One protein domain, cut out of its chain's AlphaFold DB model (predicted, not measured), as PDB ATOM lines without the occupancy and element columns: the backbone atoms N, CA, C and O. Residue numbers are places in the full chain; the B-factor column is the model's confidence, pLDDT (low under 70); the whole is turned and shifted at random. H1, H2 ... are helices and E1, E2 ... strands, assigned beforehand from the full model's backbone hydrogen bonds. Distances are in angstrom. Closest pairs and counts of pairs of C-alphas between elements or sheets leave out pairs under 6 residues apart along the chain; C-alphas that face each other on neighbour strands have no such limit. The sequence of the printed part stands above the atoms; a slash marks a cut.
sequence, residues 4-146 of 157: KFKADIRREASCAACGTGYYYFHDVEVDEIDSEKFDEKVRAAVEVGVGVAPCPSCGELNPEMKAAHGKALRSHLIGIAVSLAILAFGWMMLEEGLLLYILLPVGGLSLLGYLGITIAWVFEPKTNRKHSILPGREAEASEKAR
ATOM      1  N   LYS A   4      17.452  15.227 171.288       77.06
ATOM      2  CA  LYS A   4      16.566  15.516 170.156       77.06
ATOM      3  C   LYS A   4      16.843  14.539 169.028       77.06
ATOM      4  O   LYS A   4      17.980  14.457 168.566       77.06
ATOM      5  N   PHE A   5      15.814  13.841 168.568       75.56
ATOM      6  CA  PHE A   5      15.895  12.957 167.412       75.56
ATOM      7  C   PHE A   5      15.240  13.639 166.218       75.56
ATOM      8  O   PHE A   5      14.121  14.135 166.324       75.56
ATOM      9  N   LYS A   6      15.953  13.678 165.090       76.88
ATOM     10  CA  LYS A   6      15.462  14.225 163.822       76.88
ATOM     11  C   LYS A   6      15.488  13.136 162.765       76.88
ATOM     12  O   LYS A   6      16.513  12.476 162.606       76.88
ATOM     13  N   ALA A   7      14.380  12.963 162.058       72.56
ATOM     14  CA  ALA A   7      14.257  11.999 160.977       72.56
ATOM     15  C   ALA A   7      13.603  12.648 159.753       72.56
ATOM     16  O   ALA A   7      12.546  13.267 159.870       72.56
ATOM     17  N   ASP A   8      14.218  12.454 158.587       75.75
ATOM     18  CA  ASP A   8      13.661  12.864 157.296       75.75
ATOM     19  C   ASP A   8      12.838  11.699 156.734       75.75
ATOM     20  O   ASP A   8      13.377  10.626 156.446       75.75
ATOM     21  N   ILE A   9      11.529  11.886 156.583       76.94
ATOM     22  CA  ILE A   9      10.608  10.838 156.133       76.94
ATOM     23  C   ILE A   9      10.163  11.133 154.704       76.94
ATOM     24  O   ILE A   9       9.553  12.170 154.441       76.94
ATOM     25  N   ARG A  10      10.410  10.192 153.783       83.19
ATOM     26  CA  ARG A  10       9.807  10.199 152.444       83.19
ATOM     27  C   ARG A  10       8.408   9.602 152.524       83.19
ATOM     28  O   ARG A  10       8.249   8.455 152.935       83.19
ATOM     29  N   ARG A  11       7.402  10.354 152.092       82.25
ATOM     30  CA  ARG A  11       6.023   9.875 151.965       82.25
ATOM     31  C   ARG A  11       5.620   9.839 150.509       82.25
ATOM     32  O   ARG A  11       5.854  10.797 149.780       82.25
ATOM     33  N   GLU A  12       4.994   8.745 150.111       85.31
ATOM     34  CA  GLU A  12       4.373   8.601 148.801       85.31
ATOM     35  C   GLU A  12       2.886   8.929 148.924       85.31
ATOM     36  O   GLU A  12       2.220   8.517 149.873       85.31
ATOM     37  N   ALA A  13       2.374   9.707 147.979       82.31
ATOM     38  CA  ALA A  13       0.981  10.102 147.917       82.31
ATOM     39  C   ALA A  13       0.488  10.069 146.471       82.31
ATOM     40  O   ALA A  13       1.237  10.301 145.525       82.31
ATOM     41  N   SER A  14      -0.805   9.816 146.296       83.94
ATOM     42  CA  SER A  14      -1.476   9.979 145.010       83.94
ATOM     43  C   SER A  14      -2.444  11.147 145.101       83.94
ATOM     44  O   SER A  14      -3.191  11.276 146.073       83.94
ATOM     45  N   CYS A  15      -2.408  12.040 144.116       84.12
ATOM     46  CA  CYS A  15      -3.328  13.164 144.069       84.12
ATOM     47  C   CYS A  15      -4.709  12.697 143.600       84.12
ATOM     48  O   CYS A  15      -4.866  12.299 142.448       84.12
ATOM     49  N   ALA A  16      -5.727  12.836 144.451       82.88
ATOM     50  CA  ALA A  16      -7.107  12.504 144.095       82.88
ATOM     51  C   ALA A  16      -7.668  13.337 142.922       82.88
ATOM     52  O   ALA A  16      -8.568  12.876 142.228       82.88
ATOM     53  N   ALA A  17      -7.146  14.547 142.682       84.12
ATOM     54  CA  ALA A  17      -7.658  15.447 141.644       84.12
ATOM     55  C   ALA A  17      -7.139  15.118 140.233       84.12
ATOM     56  O   ALA A  17      -7.895  15.192 139.271       84.12
ATOM     57  N   CYS A  18      -5.855  14.770 140.092       85.25
ATOM     58  CA  CYS A  18      -5.226  14.507 138.788       85.25
ATOM     59  C   CYS A  18      -4.656  13.088 138.639       85.25
ATOM     60  O   CYS A  18      -3.985  12.801 137.651       85.25
ATOM     61  N   GLY A  19      -4.859  12.212 139.629       82.62
ATOM     62  CA  GLY A  19      -4.395  10.819 139.629       82.62
ATOM     63  C   GLY A  19      -2.873  10.644 139.661       82.62
ATOM     64  O   GLY A  19      -2.378   9.531 139.508       82.62
ATOM     65  N   THR A  20      -2.113  11.730 139.819       85.75
ATOM     66  CA  THR A  20      -0.652  11.691 139.740       85.75
ATOM     67  C   THR A  20      -0.050  11.255 141.073       85.75
ATOM     68  O   THR A  20      -0.307  11.882 142.103       85.75
ATOM     69  N   GLY A  21       0.784  10.213 141.039       85.75
ATOM     70  CA  GLY A  21       1.636   9.817 142.158       85.75
ATOM     71  C   GLY A  21       2.799  10.792 142.337       85.75
ATOM     72  O   GLY A  21       3.458  11.168 141.369       85.75
ATOM     73  N   TYR A  22       3.048  11.219 143.566       86.00
ATOM     74  CA  TYR A  22       4.162  12.082 143.938       86.00
ATOM     75  C   TYR A  22       4.692  11.670 145.306       86.00
ATOM     76  O   TYR A  22       4.007  11.004 146.080       86.00
ATOM     77  N   TYR A  23       5.914  12.070 145.622       85.62
ATOM     78  CA  TYR A  23       6.442  11.913 146.968       85.62
ATOM     79  C   TYR A  23       6.875  13.257 147.533       85.62
ATOM     80  O   TYR A  23       7.162  14.204 146.800       85.62
ATOM     81  N   TYR A  24       6.864  13.363 148.853       83.44
ATOM     82  CA  TYR A  24       7.263  14.563 149.572       83.44
ATOM     83  C   TYR A  24       8.045  14.186 150.824       83.44
ATOM     84  O   TYR A  24       7.879  13.095 151.376       83.44
ATOM     85  N   PHE A  25       8.918  15.092 151.249       77.44
ATOM     86  CA  PHE A  25       9.727  14.921 152.448       77.44
ATOM     87  C   PHE A  25       9.103  15.679 153.614       77.44
ATOM     88  O   PHE A  25       8.620  16.803 153.446       77.44
ATOM     89  N   HIS A  26       9.107  15.055 154.786       75.00
ATOM     90  CA  HIS A  26       8.703  15.681 156.033       75.00
ATOM     91  C   HIS A  26       9.748  15.422 157.112       75.00
ATOM     92  O   HIS A  26      10.141  14.275 157.336       75.00
ATOM     93  N   ASP A  27      10.138  16.486 157.801       73.19
ATOM     94  CA  ASP A  27      11.124  16.427 158.870       73.19
ATOM     95  C   ASP A  27      10.366  16.221 160.187       73.19
ATOM     96  O   ASP A  27       9.503  17.017 160.563       73.19
ATOM     97  N   VAL A  28      10.653  15.128 160.887       72.25
ATOM     98  CA  VAL A  28      10.065  14.828 162.193       72.25
ATOM     99  C   VAL A  28      11.116  15.064 163.269       72.25
ATOM    100  O   VAL A  28      12.187  14.462 163.233       72.25
ATOM    101  N   GLU A  29      10.808  15.936 164.231       75.81
ATOM    102  CA  GLU A  29      11.630  16.182 165.420       75.81
ATOM    103  C   GLU A  29      10.892  15.669 166.662       75.81
ATOM    104  O   GLU A  29       9.752  16.059 166.917       75.81
ATOM    105  N   VAL A  30      11.534  14.785 167.429       75.12
ATOM    106  CA  VAL A  30      10.994  14.241 168.682       75.12
ATOM    107  C   VAL A  30      12.000  14.466 169.802       75.12
ATOM    108  O   VAL A  30      13.154  14.039 169.718       75.12
ATOM    109  N   ASP A  31      11.547  15.119 170.868       77.00
ATOM    110  CA  ASP A  31      12.322  15.285 172.093       77.00
ATOM    111  C   ASP A  31      12.189  14.030 172.977       77.00
ATOM    112  O   ASP A  31      11.090  13.646 173.397       77.00
ATOM    113  N   GLU A  32      13.319  13.406 173.312       68.44
ATOM    114  CA  GLU A  32      13.420  12.326 174.299       68.44
ATOM    115  C   GLU A  32      13.308  12.929 175.706       68.44
ATOM    116  O   GLU A  32      14.294  13.204 176.389       68.44
ATOM    117  N   ILE A  33      12.068  13.226 176.098       62.75
ATOM    118  CA  ILE A  33      11.719  13.711 177.443       62.75
ATOM    119  C   ILE A  33      11.409  12.526 178.374       62.75
ATOM    120  O   ILE A  33      11.606  12.631 179.578       62.75
ATOM    121  N   ASP A  34      10.933  11.407 177.814       64.75
ATOM    122  CA  ASP A  34      10.499  10.215 178.550       64.75
ATOM    123  C   ASP A  34      10.699   8.968 177.672       64.75
ATOM    124  O   ASP A  34      10.090   8.866 176.602       64.75
ATOM    125  N   SER A  35      11.586   8.063 178.094       65.81
ATOM    126  CA  SER A  35      11.990   6.879 177.326       65.81
ATOM    127  C   SER A  35      10.879   5.836 177.202       65.81
ATOM    128  O   SER A  35      10.845   5.121 176.207       65.81
ATOM    129  N   GLU A  36       9.935   5.769 178.150       72.06
ATOM    130  CA  GLU A  36       8.838   4.784 178.102       72.06
ATOM    131  C   GLU A  36       7.769   5.145 177.064       72.06
ATOM    132  O   GLU A  36       7.098   4.271 176.519       72.06
ATOM    133  N   LYS A  37       7.633   6.438 176.747       76.81
ATOM    134  CA  LYS A  37       6.680   6.955 175.747       76.81
ATOM    135  C   LYS A  37       7.354   7.390 174.453       76.81
ATOM    136  O   LYS A  37       6.701   7.983 173.595       76.81
ATOM    137  N   PHE A  38       8.657   7.157 174.315       75.44
ATOM    138  CA  PHE A  38       9.416   7.620 173.161       75.44
ATOM    139  C   PHE A  38       8.901   6.989 171.865       75.44
ATOM    140  O   PHE A  38       8.591   7.717 170.927       75.44
ATOM    141  N   ASP A  39       8.685   5.674 171.846       78.69
ATOM    142  CA  ASP A  39       8.180   4.966 170.664       78.69
ATOM    143  C   ASP A  39       6.766   5.408 170.270       78.69
ATOM    144  O   ASP A  39       6.462   5.563 169.086       78.69
ATOM    145  N   GLU A  40       5.899   5.659 171.254       79.75
ATOM    146  CA  GLU A  40       4.551   6.183 171.018       79.75
ATOM    147  C   GLU A  40       4.607   7.611 170.464       79.75
ATOM    148  O   GLU A  40       3.904   7.930 169.507       79.75
ATOM    149  N   LYS A  41       5.497   8.460 170.995       75.38
ATOM    150  CA  LYS A  41       5.727   9.817 170.485       75.38
ATOM    151  C   LYS A  41       6.316   9.812 169.083       75.38
ATOM    152  O   LYS A  41       5.890  10.621 168.269       75.38
ATOM    153  N   VAL A  42       7.253   8.914 168.784       76.50
ATOM    154  CA  VAL A  42       7.800   8.742 167.434       76.50
ATOM    155  C   VAL A  42       6.698   8.285 166.490       76.50
ATOM    156  O   VAL A  42       6.516   8.902 165.448       76.50
ATOM    157  N   ARG A  43       5.903   7.275 166.862       76.44
ATOM    158  CA  ARG A  43       4.780   6.804 166.041       76.44
ATOM    159  C   ARG A  43       3.759   7.908 165.794       76.44
ATOM    160  O   ARG A  43       3.404   8.145 164.647       76.44
ATOM    161  N   ALA A  44       3.364   8.634 166.836       72.50
ATOM    162  CA  ALA A  44       2.465   9.771 166.715       72.50
ATOM    163  C   ALA A  44       3.075  10.882 165.851       72.50
ATOM    164  O   ALA A  44       2.385  11.438 165.011       72.50
ATOM    165  N   ALA A  45       4.362  11.195 165.994       69.38
ATOM    166  CA  ALA A  45       5.013  12.232 165.198       69.38
ATOM    167  C   ALA A  45       5.179  11.819 163.726       69.38
ATOM    168  O   ALA A  45       5.058  12.658 162.836       69.38
ATOM    169  N   VAL A  46       5.378  10.527 163.455       70.56
ATOM    170  CA  VAL A  46       5.343   9.962 162.105       70.56
ATOM    171  C   VAL A  46       3.919  10.067 161.558       70.56
ATOM    172  O   VAL A  46       3.731  10.706 160.530       70.56
ATOM    173  N   GLU A  47       2.913   9.504 162.228       65.12
ATOM    174  CA  GLU A  47       1.514   9.446 161.765       65.12
ATOM    175  C   GLU A  47       0.844  10.825 161.641       65.12
ATOM    176  O   GLU A  47       0.151  11.086 160.660       65.12
ATOM    177  N   VAL A  48       1.065  11.715 162.611       57.19
ATOM    178  CA  VAL A  48       0.467  13.060 162.690       57.19
ATOM    179  C   VAL A  48       1.285  14.093 161.918       57.19
ATOM    180  O   VAL A  48       0.725  15.110 161.507       57.19
ATOM    181  N   GLY A  49       2.574  13.834 161.666       52.94
ATOM    182  CA  GLY A  49       3.478  14.649 160.845       52.94
ATOM    183  C   GLY A  49       3.127  14.616 159.358       52.94
ATOM    184  O   GLY A  49       3.959  14.322 158.498       52.94
ATOM    185  N   VAL A  50       1.864  14.875 159.031       56.12
ATOM    186  CA  VAL A  50       1.406  15.108 157.671       56.12
ATOM    187  C   VAL A  50       1.807  16.531 157.314       56.12
ATOM    188  O   VAL A  50       1.035  17.478 157.459       56.12
ATOM    189  N   GLY A  51       3.038  16.676 156.828       62.44
ATOM    190  CA  GLY A  51       3.427  17.858 156.076       62.44
ATOM    191  C   GLY A  51       2.414  18.117 154.976       62.44
ATOM    192  O   GLY A  51       2.104  17.229 154.181       62.44
ATOM    193  N   VAL A  52       1.879  19.330 154.940       69.56
ATOM    194  CA  VAL A  52       0.888  19.736 153.946       69.56
ATOM    195  C   VAL A  52       1.637  20.045 152.657       69.56
ATOM    196  O   VAL A  52       2.068  21.173 152.437       69.56
ATOM    197  N   ALA A  53       1.858  19.017 151.841       76.06
ATOM    198  CA  ALA A  53       2.532  19.117 150.553       76.06
ATOM    199  C   ALA A  53       1.489  18.983 149.431       76.06
ATOM    200  O   ALA A  53       0.985  17.884 149.201       76.06
ATOM    201  N   PRO A  54       1.109  20.075 148.744       80.38
ATOM    202  CA  PRO A  54       0.174  19.986 147.629       80.38
ATOM    203  C   PRO A  54       0.790  19.226 146.458       80.38
ATOM    204  O   PRO A  54       2.010  19.175 146.300       80.38
ATOM    205  N   CYS A  55      -0.069  18.697 145.589       83.31
ATOM    206  CA  CYS A  55       0.377  18.021 144.385       83.31
ATOM    207  C   CYS A  55       1.249  18.964 143.529       83.31
ATOM    208  O   CYS A  55       0.808  20.066 143.185       83.31
ATOM    209  N   PRO A  56       2.456  18.549 143.114       81.19
ATOM    210  CA  PRO A  56       3.325  19.378 142.279       81.19
ATOM    211  C   PRO A  56       2.719  19.659 140.897       81.19
ATOM    212  O   PRO A  56       3.007  20.711 140.327       81.19
ATOM    213  N   SER A  57       1.857  18.767 140.392       83.12
ATOM    214  CA  SER A  57       1.214  18.875 139.077       83.12
ATOM    215  C   SER A  57       0.067  19.898 139.068       83.12
ATOM    216  O   SER A  57       0.150  20.908 138.375       83.12
ATOM    217  N   CYS A  58      -0.976  19.690 139.881       83.69
ATOM    218  CA  CYS A  58      -2.179  20.537 139.876       83.69
ATOM    219  C   CYS A  58      -2.273  21.530 141.047       83.69
ATOM    220  O   CYS A  58      -3.125  22.411 141.026       83.69
ATOM    221  N   GLY A  59      -1.422  21.412 142.070       81.31
ATOM    222  CA  GLY A  59      -1.461  22.263 143.264       81.31
ATOM    223  C   GLY A  59      -2.547  21.904 144.284       81.31
ATOM    224  O   GLY A  59      -2.612  22.546 145.330       81.31
ATOM    225  N   GLU A  60      -3.368  20.886 144.017       84.00
ATOM    226  CA  GLU A  60      -4.422  20.440 144.931       84.00
ATOM    227  C   GLU A  60      -3.861  19.628 146.103       84.00
ATOM    228  O   GLU A  60      -2.905  18.858 145.966       84.00
ATOM    229  N   LEU A  61      -4.495  19.784 147.265       80.38
ATOM    230  CA  LEU A  61      -4.203  19.001 148.462       80.38
ATOM    231  C   LEU A  61      -5.036  17.726 148.488       80.38
ATOM    232  O   LEU A  61      -6.220  17.734 148.153       80.38
ATOM    233  N   ASN A  62      -4.433  16.637 148.963       79.81
ATOM    234  CA  ASN A  62      -5.184  15.409 149.190       79.81
ATOM    235  C   ASN A  62      -6.240  15.638 150.296       79.81
ATOM    236  O   ASN A  62      -5.962  16.401 151.229       79.81
ATOM    237  N   PRO A  63      -7.425  15.002 150.258       79.06
ATOM    238  CA  PRO A  63      -8.475  15.237 151.252       79.06
ATOM    239  C   PRO A  63      -8.018  15.014 152.698       79.06
ATOM    240  O   PRO A  63      -8.367  15.799 153.576       79.06
ATOM    241  N   GLU A  64      -7.179  14.004 152.936       76.00
ATOM    242  CA  GLU A  64      -6.595  13.717 154.252       76.00
ATOM    243  C   GLU A  64      -5.694  14.858 154.740       76.00
ATOM    244  O   GLU A  64      -5.834  15.327 155.869       76.00
ATOM    245  N   MET A  65      -4.828  15.376 153.863       77.25
ATOM    246  CA  MET A  65      -3.976  16.531 154.161       77.25
ATOM    247  C   MET A  65      -4.812  17.784 154.397       77.25
ATOM    248  O   MET A  65      -4.522  18.547 155.308       77.25
ATOM    249  N   LYS A  66      -5.878  17.987 153.616       78.00
ATOM    250  CA  LYS A  66      -6.801  19.115 153.782       78.00
ATOM    251  C   LYS A  66      -7.532  19.048 155.126       78.00
ATOM    252  O   LYS A  66      -7.692  20.078 155.776       78.00
ATOM    253  N   ALA A  67      -7.935  17.854 155.561       77.94
ATOM    254  CA  ALA A  67      -8.557  17.634 156.863       77.94
ATOM    255  C   ALA A  67      -7.567  17.849 158.020       77.94
ATOM    256  O   ALA A  67      -7.895  18.548 158.981       77.94
ATOM    257  N   ALA A  68      -6.349  17.307 157.913       73.81
ATOM    258  CA  ALA A  68      -5.285  17.492 158.901       73.81
ATOM    259  C   ALA A  68      -4.880  18.968 159.025       73.81
ATOM    260  O   ALA A  68      -4.828  19.501 160.134       73.81
ATOM    261  N   HIS A  69      -4.706  19.646 157.885       77.56
ATOM    262  CA  HIS A  69      -4.507  21.087 157.809       77.56
ATOM    263  C   HIS A  69      -5.692  21.766 158.537       77.56
ATOM    264  O   HIS A  69      -5.490  22.389 159.580       77.56
ATOM    265  N   GLY A  70      -6.941  21.597 158.096       75.81
ATOM    266  CA  GLY A  70      -8.091  22.273 158.716       75.81
ATOM    267  C   GLY A  70      -8.217  22.069 160.237       75.81
ATOM    268  O   GLY A  70      -8.608  22.991 160.957       75.81
ATOM    269  N   LYS A  71      -7.833  20.894 160.753       77.88
ATOM    270  CA  LYS A  71      -7.802  20.610 162.197       77.88
ATOM    271  C   LYS A  71      -6.767  21.462 162.942       77.88
ATOM    272  O   LYS A  71      -7.082  21.952 164.027       77.88
ATOM    273  N   ALA A  72      -5.581  21.668 162.368       71.06
ATOM    274  CA  ALA A  72      -4.556  22.551 162.928       71.06
ATOM    275  C   ALA A  72      -5.010  24.020 162.930       71.06
ATOM    276  O   ALA A  72      -4.907  24.695 163.950       71.06
ATOM    277  N   LEU A  73      -5.642  24.506 161.854       79.88
ATOM    278  CA  LEU A  73      -6.223  25.855 161.853       79.88
ATOM    279  C   LEU A  73      -7.246  26.038 162.979       79.88
ATOM    280  O   LEU A  73      -7.255  27.060 163.665       79.88
ATOM    281  N   ARG A  74      -8.103  25.035 163.199       80.06
ATOM    282  CA  ARG A  74      -9.115  25.090 164.257       80.06
ATOM    283  C   ARG A  74      -8.490  25.215 165.648       80.06
ATOM    284  O   ARG A  74      -9.029  25.961 166.462       80.06
ATOM    285  N   SER A  75      -7.379  24.532 165.932       77.75
ATOM    286  CA  SER A  75      -6.703  24.671 167.229       77.75
ATOM    287  C   SER A  75      -6.098  26.068 167.411       77.75
ATOM    288  O   SER A  75      -6.215  26.637 168.495       77.75
ATOM    289  N   HIS A  76      -5.552  26.670 166.348       79.12
ATOM    290  CA  HIS A  76      -5.073  28.057 166.379       79.12
ATOM    291  C   HIS A  76      -6.208  29.060 166.625       79.12
ATOM    292  O   HIS A  76      -6.071  29.937 167.476       79.12
ATOM    293  N   LEU A  77      -7.357  28.893 165.960       83.00
ATOM    294  CA  LEU A  77      -8.535  29.743 166.169       83.00
ATOM    295  C   LEU A  77      -9.082  29.651 167.602       83.00
ATOM    296  O   LEU A  77      -9.498  30.662 168.163       83.00
ATOM    297  N   ILE A  78      -9.045  28.466 168.218       85.19
ATOM    298  CA  ILE A  78      -9.400  28.301 169.636       85.19
ATOM    299  C   ILE A  78      -8.415  29.076 170.523       85.19
ATOM    300  O   ILE A  78      -8.848  29.796 171.418       85.19
ATOM    301  N   GLY A  79      -7.109  28.993 170.247       81.50
ATOM    302  CA  GLY A  79      -6.085  29.774 170.951       81.50
ATOM    303  C   GLY A  79      -6.309  31.289 170.857       81.50
ATOM    304  O   GLY A  79      -6.206  31.992 171.865       81.50
ATOM    305  N   ILE A  80      -6.707  31.785 169.678       86.38
ATOM    306  CA  ILE A  80      -7.118  33.185 169.472       86.38
ATOM    307  C   ILE A  80      -8.327  33.526 170.343       86.38
ATOM    308  O   ILE A  80      -8.288  34.514 171.073       86.38
ATOM    309  N   ALA A  81      -9.386  32.711 170.307       86.88
ATOM    310  CA  ALA A  81     -10.605  32.960 171.074       86.88
ATOM    311  C   ALA A  81     -10.342  33.004 172.589       86.88
ATOM    312  O   ALA A  81     -10.828  33.904 173.273       86.88
ATOM    313  N   VAL A  82      -9.524  32.083 173.107       86.25
ATOM    314  CA  VAL A  82      -9.106  32.073 174.518       86.25
ATOM    315  C   VAL A  82      -8.282  33.318 174.855       86.25
ATOM    316  O   VAL A  82      -8.541  33.962 175.867       86.25
ATOM    317  N   SER A  83      -7.337  33.703 173.993       86.50
ATOM    318  CA  SER A  83      -6.513  34.904 174.206       86.50
ATOM    319  C   SER A  83      -7.365  36.179 174.240       86.50
ATOM    320  O   SER A  83      -7.152  37.045 175.088       86.50
ATOM    321  N   LEU A  84      -8.379  36.272 173.374       86.62
ATOM    322  CA  LEU A  84      -9.346  37.371 173.378       86.62
ATOM    323  C   LEU A  84     -10.209  37.376 174.645       86.62
ATOM    324  O   LEU A  84     -10.439  38.444 175.206       86.62
ATOM    325  N   ALA A  85     -10.649  36.210 175.126       85.25
ATOM    326  CA  ALA A  85     -11.404  36.104 176.373       85.25
ATOM    327  C   ALA A  85     -10.571  36.554 177.586       85.25
ATOM    328  O   ALA A  85     -11.077  37.278 178.440       85.25
ATOM    329  N   ILE A  86      -9.286  36.186 177.631       83.38
ATOM    330  CA  ILE A  86      -8.341  36.622 178.670       83.38
ATOM    331  C   ILE A  86      -8.155  38.142 178.637       83.38
ATOM    332  O   ILE A  86      -8.198  38.785 179.684       83.38
ATOM    333  N   LEU A  87      -7.990  38.729 177.447       82.50
ATOM    334  CA  LEU A  87      -7.868  40.180 177.291       82.50
ATOM    335  C   LEU A  87      -9.151  40.915 177.695       82.50
ATOM    336  O   LEU A  87      -9.078  41.910 178.410       82.50
ATOM    337  N   ALA A  88     -10.320  40.413 177.286       82.69
ATOM    338  CA  ALA A  88     -11.611  40.988 177.658       82.69
ATOM    339  C   ALA A  88     -11.860  40.903 179.172       82.69
ATOM    340  O   ALA A  88     -12.311  41.870 179.779       82.69
ATOM    341  N   PHE A  89     -11.516  39.776 179.797       81.00
ATOM    342  CA  PHE A  89     -11.608  39.609 181.246       81.00
ATOM    343  C   PHE A  89     -10.632  40.526 181.991       81.00
ATOM    344  O   PHE A  89     -11.033  41.217 182.923       81.00
ATOM    345  N   GLY A  90      -9.377  40.606 181.539       76.00
ATOM    346  CA  GLY A  90      -8.384  41.531 182.089       76.00
ATOM    347  C   GLY A  90      -8.813  42.998 181.979       76.00
ATOM    348  O   GLY A  90      -8.533  43.780 182.881       76.00
ATOM    349  N   TRP A  91      -9.546  43.357 180.920       75.44
ATOM    350  CA  TRP A  91     -10.131  44.688 180.751       75.44
ATOM    351  C   TRP A  91     -11.296  44.965 181.711       75.44
ATOM    352  O   TRP A  91     -11.433  46.083 182.195       75.44
ATOM    353  N   MET A  92     -12.131  43.965 182.016       75.69
ATOM    354  CA  MET A  92     -13.230  44.115 182.983       75.69
ATOM    355  C   MET A  92     -12.738  44.228 184.433       75.69
ATOM    356  O   MET A  92     -13.378  44.897 185.236       75.69
ATOM    357  N   MET A  93     -11.592  43.630 184.765       70.75
ATOM    358  CA  MET A  93     -10.996  43.658 186.111       70.75
ATOM    359  C   MET A  93     -10.064  44.869 186.328       70.75
ATOM    360  O   MET A  93      -9.143  44.810 187.145       70.75
ATOM    361  N   LEU A  94     -10.275  45.967 185.582       67.25
ATOM    362  CA  LEU A  94      -9.359  47.116 185.524       67.25
ATOM    363  C   LEU A  94      -9.106  47.790 186.883       67.25
ATOM    364  O   LEU A  94      -8.059  48.403 187.084       67.25
ATOM    365  N   GLU A  95     -10.049  47.659 187.815       64.94
ATOM    366  CA  GLU A  95     -10.009  48.289 189.137       64.94
ATOM    367  C   GLU A  95      -9.040  47.600 190.121       64.94
ATOM    368  O   GLU A  95      -8.590  48.236 191.071       64.94
ATOM    369  N   GLU A  96      -8.636  46.343 189.881       61.25
ATOM    370  CA  GLU A  96      -7.805  45.557 190.815       61.25
ATOM    371  C   GLU A  96      -6.290  45.577 190.518       61.25
ATOM    372  O   GLU A  96      -5.534  44.817 191.121       61.25
ATOM    373  N   GLY A  97      -5.823  46.457 189.622       58.28
ATOM    374  CA  GLY A  97      -4.434  46.939 189.484       58.28
ATOM    375  C   GLY A  97      -3.326  45.923 189.139       58.28
ATOM    376  O   GLY A  97      -2.601  46.116 188.168       58.28
ATOM    377  N   LEU A  98      -3.157  44.849 189.913       59.00
ATOM    378  CA  LEU A  98      -2.066  43.873 189.813       59.00
ATOM    379  C   LEU A  98      -2.316  42.806 188.731       59.00
ATOM    380  O   LEU A  98      -1.393  42.413 188.018       59.00
ATOM    381  N   LEU A  99      -3.570  42.367 188.569       61.66
ATOM    382  CA  LEU A  99      -3.982  41.381 187.556       61.66
ATOM    383  C   LEU A  99      -3.787  41.903 186.122       61.66
ATOM    384  O   LEU A  99      -3.501  41.124 185.209       61.66
ATOM    385  N   LEU A 100      -3.850  43.224 185.939       62.91
ATOM    386  CA  LEU A 100      -3.696  43.884 184.646       62.91
ATOM    387  C   LEU A 100      -2.293  43.721 184.057       62.91
ATOM    388  O   LEU A 100      -2.143  43.418 182.875       62.91
ATOM    389  N   TYR A 101      -1.259  43.887 184.885       65.44
ATOM    390  CA  TYR A 101       0.132  43.862 184.427       65.44
ATOM    391  C   TYR A 101       0.590  42.479 183.961       65.44
ATOM    392  O   TYR A 101       1.582  42.387 183.244       65.44
ATOM    393  N   ILE A 102      -0.121  41.412 184.337       69.50
ATOM    394  CA  ILE A 102       0.204  40.040 183.937       69.50
ATOM    395  C   ILE A 102      -0.723  39.572 182.809       69.50
ATOM    396  O   ILE A 102      -0.243  39.072 181.792       69.50
ATOM    397  N   LEU A 103      -2.041  39.764 182.937       70.69
ATOM    398  CA  LEU A 103      -3.007  39.238 181.963       70.69
ATOM    399  C   LEU A 103      -2.944  39.949 180.608       70.69
ATOM    400  O   LEU A 103      -3.078  39.290 179.577       70.69
ATOM    401  N   LEU A 104      -2.710  41.265 180.587       71.38
ATOM    402  CA  LEU A 104      -2.664  42.036 179.343       71.38
ATOM    403  C   LEU A 104      -1.477  41.649 178.443       71.38
ATOM    404  O   LEU A 104      -1.704  41.357 177.267       71.38
ATOM    405  N   PRO A 105      -0.221  41.592 178.939       78.62
ATOM    406  CA  PRO A 105       0.900  41.173 178.104       78.62
ATOM    407  C   PRO A 105       0.842  39.685 177.753       78.62
ATOM    408  O   PRO A 105       1.159  39.336 176.619       78.62
ATOM    409  N   VAL A 106       0.390  38.809 178.661       81.19
ATOM    410  CA  VAL A 106       0.237  37.375 178.351       81.19
ATOM    411  C   VAL A 106      -0.826  37.163 177.274       81.19
ATOM    412  O   VAL A 106      -0.554  36.489 176.280       81.19
ATOM    413  N   GLY A 107      -2.007  37.768 177.414       77.75
ATOM    414  CA  GLY A 107      -3.074  37.689 176.416       77.75
ATOM    415  C   GLY A 107      -2.683  38.332 175.082       77.75
ATOM    416  O   GLY A 107      -2.929  37.753 174.027       77.75
ATOM    417  N   GLY A 108      -2.013  39.487 175.121       80.56
ATOM    418  CA  GLY A 108      -1.584  40.228 173.935       80.56
ATOM    419  C   GLY A 108      -0.495  39.511 173.138       80.56
ATOM    420  O   GLY A 108      -0.629  39.343 171.927       80.56
ATOM    421  N   LEU A 109       0.557  39.024 173.807       85.00
ATOM    422  CA  LEU A 109       1.623  38.252 173.157       85.00
ATOM    423  C   LEU A 109       1.111  36.906 172.638       85.00
ATOM    424  O   LEU A 109       1.480  36.501 171.535       85.00
ATOM    425  N   SER A 110       0.224  36.242 173.386       80.44
ATOM    426  CA  SER A 110      -0.405  34.994 172.935       80.44
ATOM    427  C   SER A 110      -1.245  35.227 171.679       80.44
ATOM    428  O   SER A 110      -1.094  34.502 170.697       80.44
ATOM    429  N   LEU A 111      -2.065  36.285 171.660       82.56
ATOM    430  CA  LEU A 111      -2.874  36.658 170.499       82.56
ATOM    431  C   LEU A 111      -2.007  36.947 169.268       82.56
ATOM    432  O   LEU A 111      -2.292  36.426 168.190       82.56
ATOM    433  N   LEU A 112      -0.937  37.736 169.422       84.25
ATOM    434  CA  LEU A 112       0.010  38.024 168.339       84.25
ATOM    435  C   LEU A 112       0.684  36.748 167.816       84.25
ATOM    436  O   LEU A 112       0.803  36.575 166.603       84.25
ATOM    437  N   GLY A 113       1.061  35.831 168.712       83.38
ATOM    438  CA  GLY A 113       1.610  34.524 168.351       83.38
ATOM    439  C   GLY A 113       0.637  33.695 167.515       83.38
ATOM    440  O   GLY A 113       0.980  33.258 166.416       83.38
ATOM    441  N   TYR A 114      -0.602  33.524 167.983       83.94
ATOM    442  CA  TYR A 114      -1.601  32.744 167.250       83.94
ATOM    443  C   TYR A 114      -2.022  33.399 165.927       83.94
ATOM    444  O   TYR A 114      -2.241  32.690 164.942       83.94
ATOM    445  N   LEU A 115      -2.095  34.734 165.864       80.75
ATOM    446  CA  LEU A 115      -2.361  35.467 164.623       80.75
ATOM    447  C   LEU A 115      -1.236  35.269 163.604       80.75
ATOM    448  O   LEU A 115      -1.511  34.958 162.447       80.75
ATOM    449  N   GLY A 116       0.021  35.395 164.038       81.06
ATOM    450  CA  GLY A 116       1.189  35.166 163.191       81.06
ATOM    451  C   GLY A 116       1.216  33.752 162.611       81.06
ATOM    452  O   GLY A 116       1.403  33.586 161.405       81.06
ATOM    453  N   ILE A 117       0.936  32.741 163.442       79.25
ATOM    454  CA  ILE A 117       0.833  31.345 162.996       79.25
ATOM    455  C   ILE A 117      -0.314  31.186 161.996       79.25
ATOM    456  O   ILE A 117      -0.105  30.618 160.934       79.25
ATOM    457  N   THR A 118      -1.494  31.746 162.274       78.56
ATOM    458  CA  THR A 118      -2.664  31.652 161.381       78.56
ATOM    459  C   THR A 118      -2.401  32.269 160.003       78.56
ATOM    460  O   THR A 118      -2.816  31.713 158.989       78.56
ATOM    461  N   ILE A 119      -1.681  33.394 159.938       77.50
ATOM    462  CA  ILE A 119      -1.290  34.013 158.663       77.50
ATOM    463  C   ILE A 119      -0.293  33.118 157.921       77.50
ATOM    464  O   ILE A 119      -0.509  32.825 156.746       77.50
ATOM    465  N   ALA A 120       0.768  32.655 158.591       76.06
ATOM    466  CA  ALA A 120       1.763  31.764 157.988       76.06
ATOM    467  C   ALA A 120       1.124  30.471 157.452       76.06
ATOM    468  O   ALA A 120       1.455  30.011 156.360       76.06
ATOM    469  N   TRP A 121       0.140  29.956 158.181       75.31
ATOM    470  CA  TRP A 121      -0.614  28.751 157.875       75.31
ATOM    471  C   TRP A 121      -1.363  28.825 156.532       75.31
ATOM    472  O   TRP A 121      -1.372  27.861 155.773       75.31
ATOM    473  N   VAL A 122      -1.907  29.993 156.161       75.38
ATOM    474  CA  VAL A 122      -2.558  30.202 154.847       75.38
ATOM    475  C   VAL A 122      -1.571  30.050 153.679       75.38
ATOM    476  O   VAL A 122      -1.949  29.625 152.584       75.38
ATOM    477  N   PHE A 123      -0.298  30.391 153.890       77.44
ATOM    478  CA  PHE A 123       0.740  30.316 152.858       77.44
ATOM    479  C   PHE A 123       1.505  28.987 152.858       77.44
ATOM    480  O   PHE A 123       2.150  28.661 151.857       77.44
ATOM    481  N   GLU A 124       1.384  28.209 153.931       71.81
ATOM    482  CA  GLU A 124       2.106  26.961 154.175       71.81
ATOM    483  C   GLU A 124       1.984  25.929 153.033       71.81
ATOM    484  O   GLU A 124       3.016  25.408 152.599       71.81
ATOM    485  N   PRO A 125       0.805  25.692 152.415       72.44
ATOM    486  CA  PRO A 125       0.711  24.774 151.278       72.44
ATOM    487  C   PRO A 125       1.547  25.241 150.080       72.44
ATOM    488  O   PRO A 125       2.250  24.455 149.445       72.44
ATOM    489  N   LYS A 126       1.521  26.544 149.771       71.50
ATOM    490  CA  LYS A 126       2.257  27.095 148.623       71.50
ATOM    491  C   LYS A 126       3.764  27.031 148.838       71.50
ATOM    492  O   LYS A 126       4.492  26.732 147.892       71.50
ATOM    493  N   THR A 127       4.239  27.291 150.055       70.44
ATOM    494  CA  THR A 127       5.663  27.161 150.389       70.44
ATOM    495  C   THR A 127       6.109  25.702 150.374       70.44
ATOM    496  O   THR A 127       7.183  25.401 149.852       70.44
ATOM    497  N   ASN A 128       5.251  24.790 150.837       73.00
ATOM    498  CA  ASN A 128       5.550  23.365 150.918       73.00
ATOM    499  C   ASN A 128       5.460  22.631 149.578       73.00
ATOM    500  O   ASN A 128       6.070  21.575 149.432       73.00
ATOM    501  N   ARG A 129       4.821  23.206 148.547       65.75
ATOM    502  CA  ARG A 129       4.866  22.668 147.171       65.75
ATOM    503  C   ARG A 129       6.297  22.391 146.709       65.75
ATOM    504  O   ARG A 129       6.548  21.410 146.014       65.75
ATOM    505  N   LYS A 130       7.252  23.226 147.134       68.75
ATOM    506  CA  LYS A 130       8.673  23.091 146.787       68.75
ATOM    507  C   LYS A 130       9.313  21.808 147.325       68.75
ATOM    508  O   LYS A 130      10.390  21.470 146.854       68.75
ATOM    509  N   HIS A 131       8.673  21.112 148.260       72.44
ATOM    510  CA  HIS A 131       9.135  19.861 148.867       72.44
ATOM    511  C   HIS A 131       8.522  18.600 148.238       72.44
ATOM    512  O   HIS A 131       8.853  17.490 148.648       72.44
ATOM    513  N   SER A 132       7.632  18.765 147.258       79.19
ATOM    514  CA  SER A 132       6.994  17.660 146.536       79.19
ATOM    515  C   SER A 132       7.695  17.387 145.203       79.19
ATOM    516  O   SER A 132       8.126  18.319 144.521       79.19
ATOM    517  N   ILE A 133       7.819  16.110 144.835       82.56
ATOM    518  CA  ILE A 133       8.555  15.646 143.654       82.56
ATOM    519  C   ILE A 133       7.712  14.637 142.873       82.56
ATOM    520  O   ILE A 133       7.066  13.758 143.447       82.56
ATOM    521  N   LEU A 134       7.735  14.766 141.544       85.44
ATOM    522  CA  LEU A 134       7.161  13.793 140.620       85.44
ATOM    523  C   LEU A 134       8.208  12.721 140.267       85.44
ATOM    524  O   LEU A 134       9.290  13.085 139.792       85.44
ATOM    525  N   PRO A 135       7.898  11.421 140.433       83.94
ATOM    526  CA  PRO A 135       8.759  10.338 139.973       83.94
ATOM    527  C   PRO A 135       9.119  10.503 138.492       83.94
ATOM    528  O   PRO A 135       8.253  10.782 137.662       83.94
ATOM    529  N   GLY A 136      10.404  10.365 138.155       81.69
ATOM    530  CA  GLY A 136      10.898  10.516 136.779       81.69
ATOM    531  C   GLY A 136      11.016  11.962 136.274       81.69
ATOM    532  O   GLY A 136      11.493  12.172 135.163       81.69
ATOM    533  N   ARG A 137      10.636  12.966 137.079       81.75
ATOM    534  CA  ARG A 137      10.807  14.406 136.786       81.75
ATOM    535  C   ARG A 137      11.555  15.139 137.899       81.75
ATOM    536  O   ARG A 137      11.321  16.307 138.189       81.75
ATOM    537  N   GLU A 138      12.490  14.445 138.528       83.12
ATOM    538  CA  GLU A 138      13.244  14.925 139.691       83.12
ATOM    539  C   GLU A 138      14.118  16.141 139.353       83.12
ATOM    540  O   GLU A 138      14.314  17.027 140.184       83.12
ATOM    541  N   ALA A 139      14.571  16.238 138.100       80.25
ATOM    542  CA  ALA A 139      15.315  17.387 137.594       80.25
ATOM    543  C   ALA A 139      14.486  18.687 137.567       80.25
ATOM    544  O   ALA A 139      15.064  19.766 137.698       80.25
ATOM    545  N   GLU A 140      13.157  18.582 137.435       80.62
ATOM    546  CA  GLU A 140      12.209  19.709 137.423       80.62
ATOM    547  C   GLU A 140      11.818  20.161 138.845       80.62
ATOM    548  O   GLU A 140      11.182  21.203 139.015       80.62
ATOM    549  N   ALA A 141      12.184  19.395 139.880       79.88
ATOM    550  CA  ALA A 141      11.880  19.731 141.265       79.88
ATOM    551  C   ALA A 141      12.724  20.910 141.776       79.88
ATOM    552  O   ALA A 141      13.788  21.240 141.247       79.88
ATOM    553  N   SER A 142      12.256  21.548 142.855       79.19
ATOM    554  CA  SER A 142      12.996  22.653 143.470       79.19
ATOM    555  C   SER A 142      14.375  22.198 143.959       79.19
ATOM    556  O   SER A 142      14.567  21.042 144.333       79.19
ATOM    557  N   GLU A 143      15.336  23.120 144.021       83.00
ATOM    558  CA  GLU A 143      16.674  22.833 144.548       83.00
ATOM    559  C   GLU A 143      16.626  22.194 145.941       83.00
ATOM    560  O   GLU A 143      17.258  21.167 146.156       83.00
ATOM    561  N   LYS A 144      15.773  22.710 146.833       77.38
ATOM    562  CA  LYS A 144      15.596  22.181 148.192       77.38
ATOM    563  C   LYS A 144      15.088  20.734 148.199       77.38
ATOM    564  O   LYS A 144      15.603  19.911 148.950       77.38
ATOM    565  N   ALA A 145      14.115  20.417 147.343       76.69
ATOM    566  CA  ALA A 145      13.600  19.058 147.183       76.69
ATOM    567  C   ALA A 145      14.660  18.105 146.612       76.69
ATOM    568  O   ALA A 145      14.799  16.987 147.101       76.69
ATOM    569  N   ARG A 146      15.451  18.555 145.630       82.75
ATOM    570  CA  ARG A 146      16.559  17.765 145.071       82.75
ATOM    571  C   ARG A 146      17.645  17.497 146.110       82.75
ATOM    572  O   ARG A 146      18.127  16.375 146.196       82.75
TER     573      ARG A 146
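Overview. This is residues 4 to 146 of the 157 residues of an uncharacterized protein of Maricaulis maris (strain MCS10) (UniProt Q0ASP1). A long helical hairpin, H2 and H3, bears a head of strand hairpin E1 E2 and H1 at one end. The 143 printed residues include two named strands, antiparallel neighbours, then four named helices: a mixed class. The whole is loose, radius of gyration of the C-alphas 20.0 A, spanning 68 by 39 by 26 A.

Along the chain. E1, residues 4 to 14, begins at C-alpha 4 (16.566, 15.516, 170.156); E2 is 21 to 32 and H1 38 to 48. H2, 63 to 92, is 43.2 A long, H3, 98 to 131, 48.8 A. H4, 143 to 146, ends at C-alpha 146 (16.559, 17.765, 145.071).

Arrangement. N 5 of E1 and O 30 of E2, 2.9 A apart, are within hydrogen-bond range. H2 and H3 touch at a shallow tilt of 18 degrees, closest C-alphas Ser 83 and Gly 107 4.9 A apart. H3 has 23 of 30 O i to N i+4 pairs within range.

Size, cuts and confidence. The printed part has no cut; links H1 to H2 and H3 to H4 are long; 22 residues have pLDDT under 70.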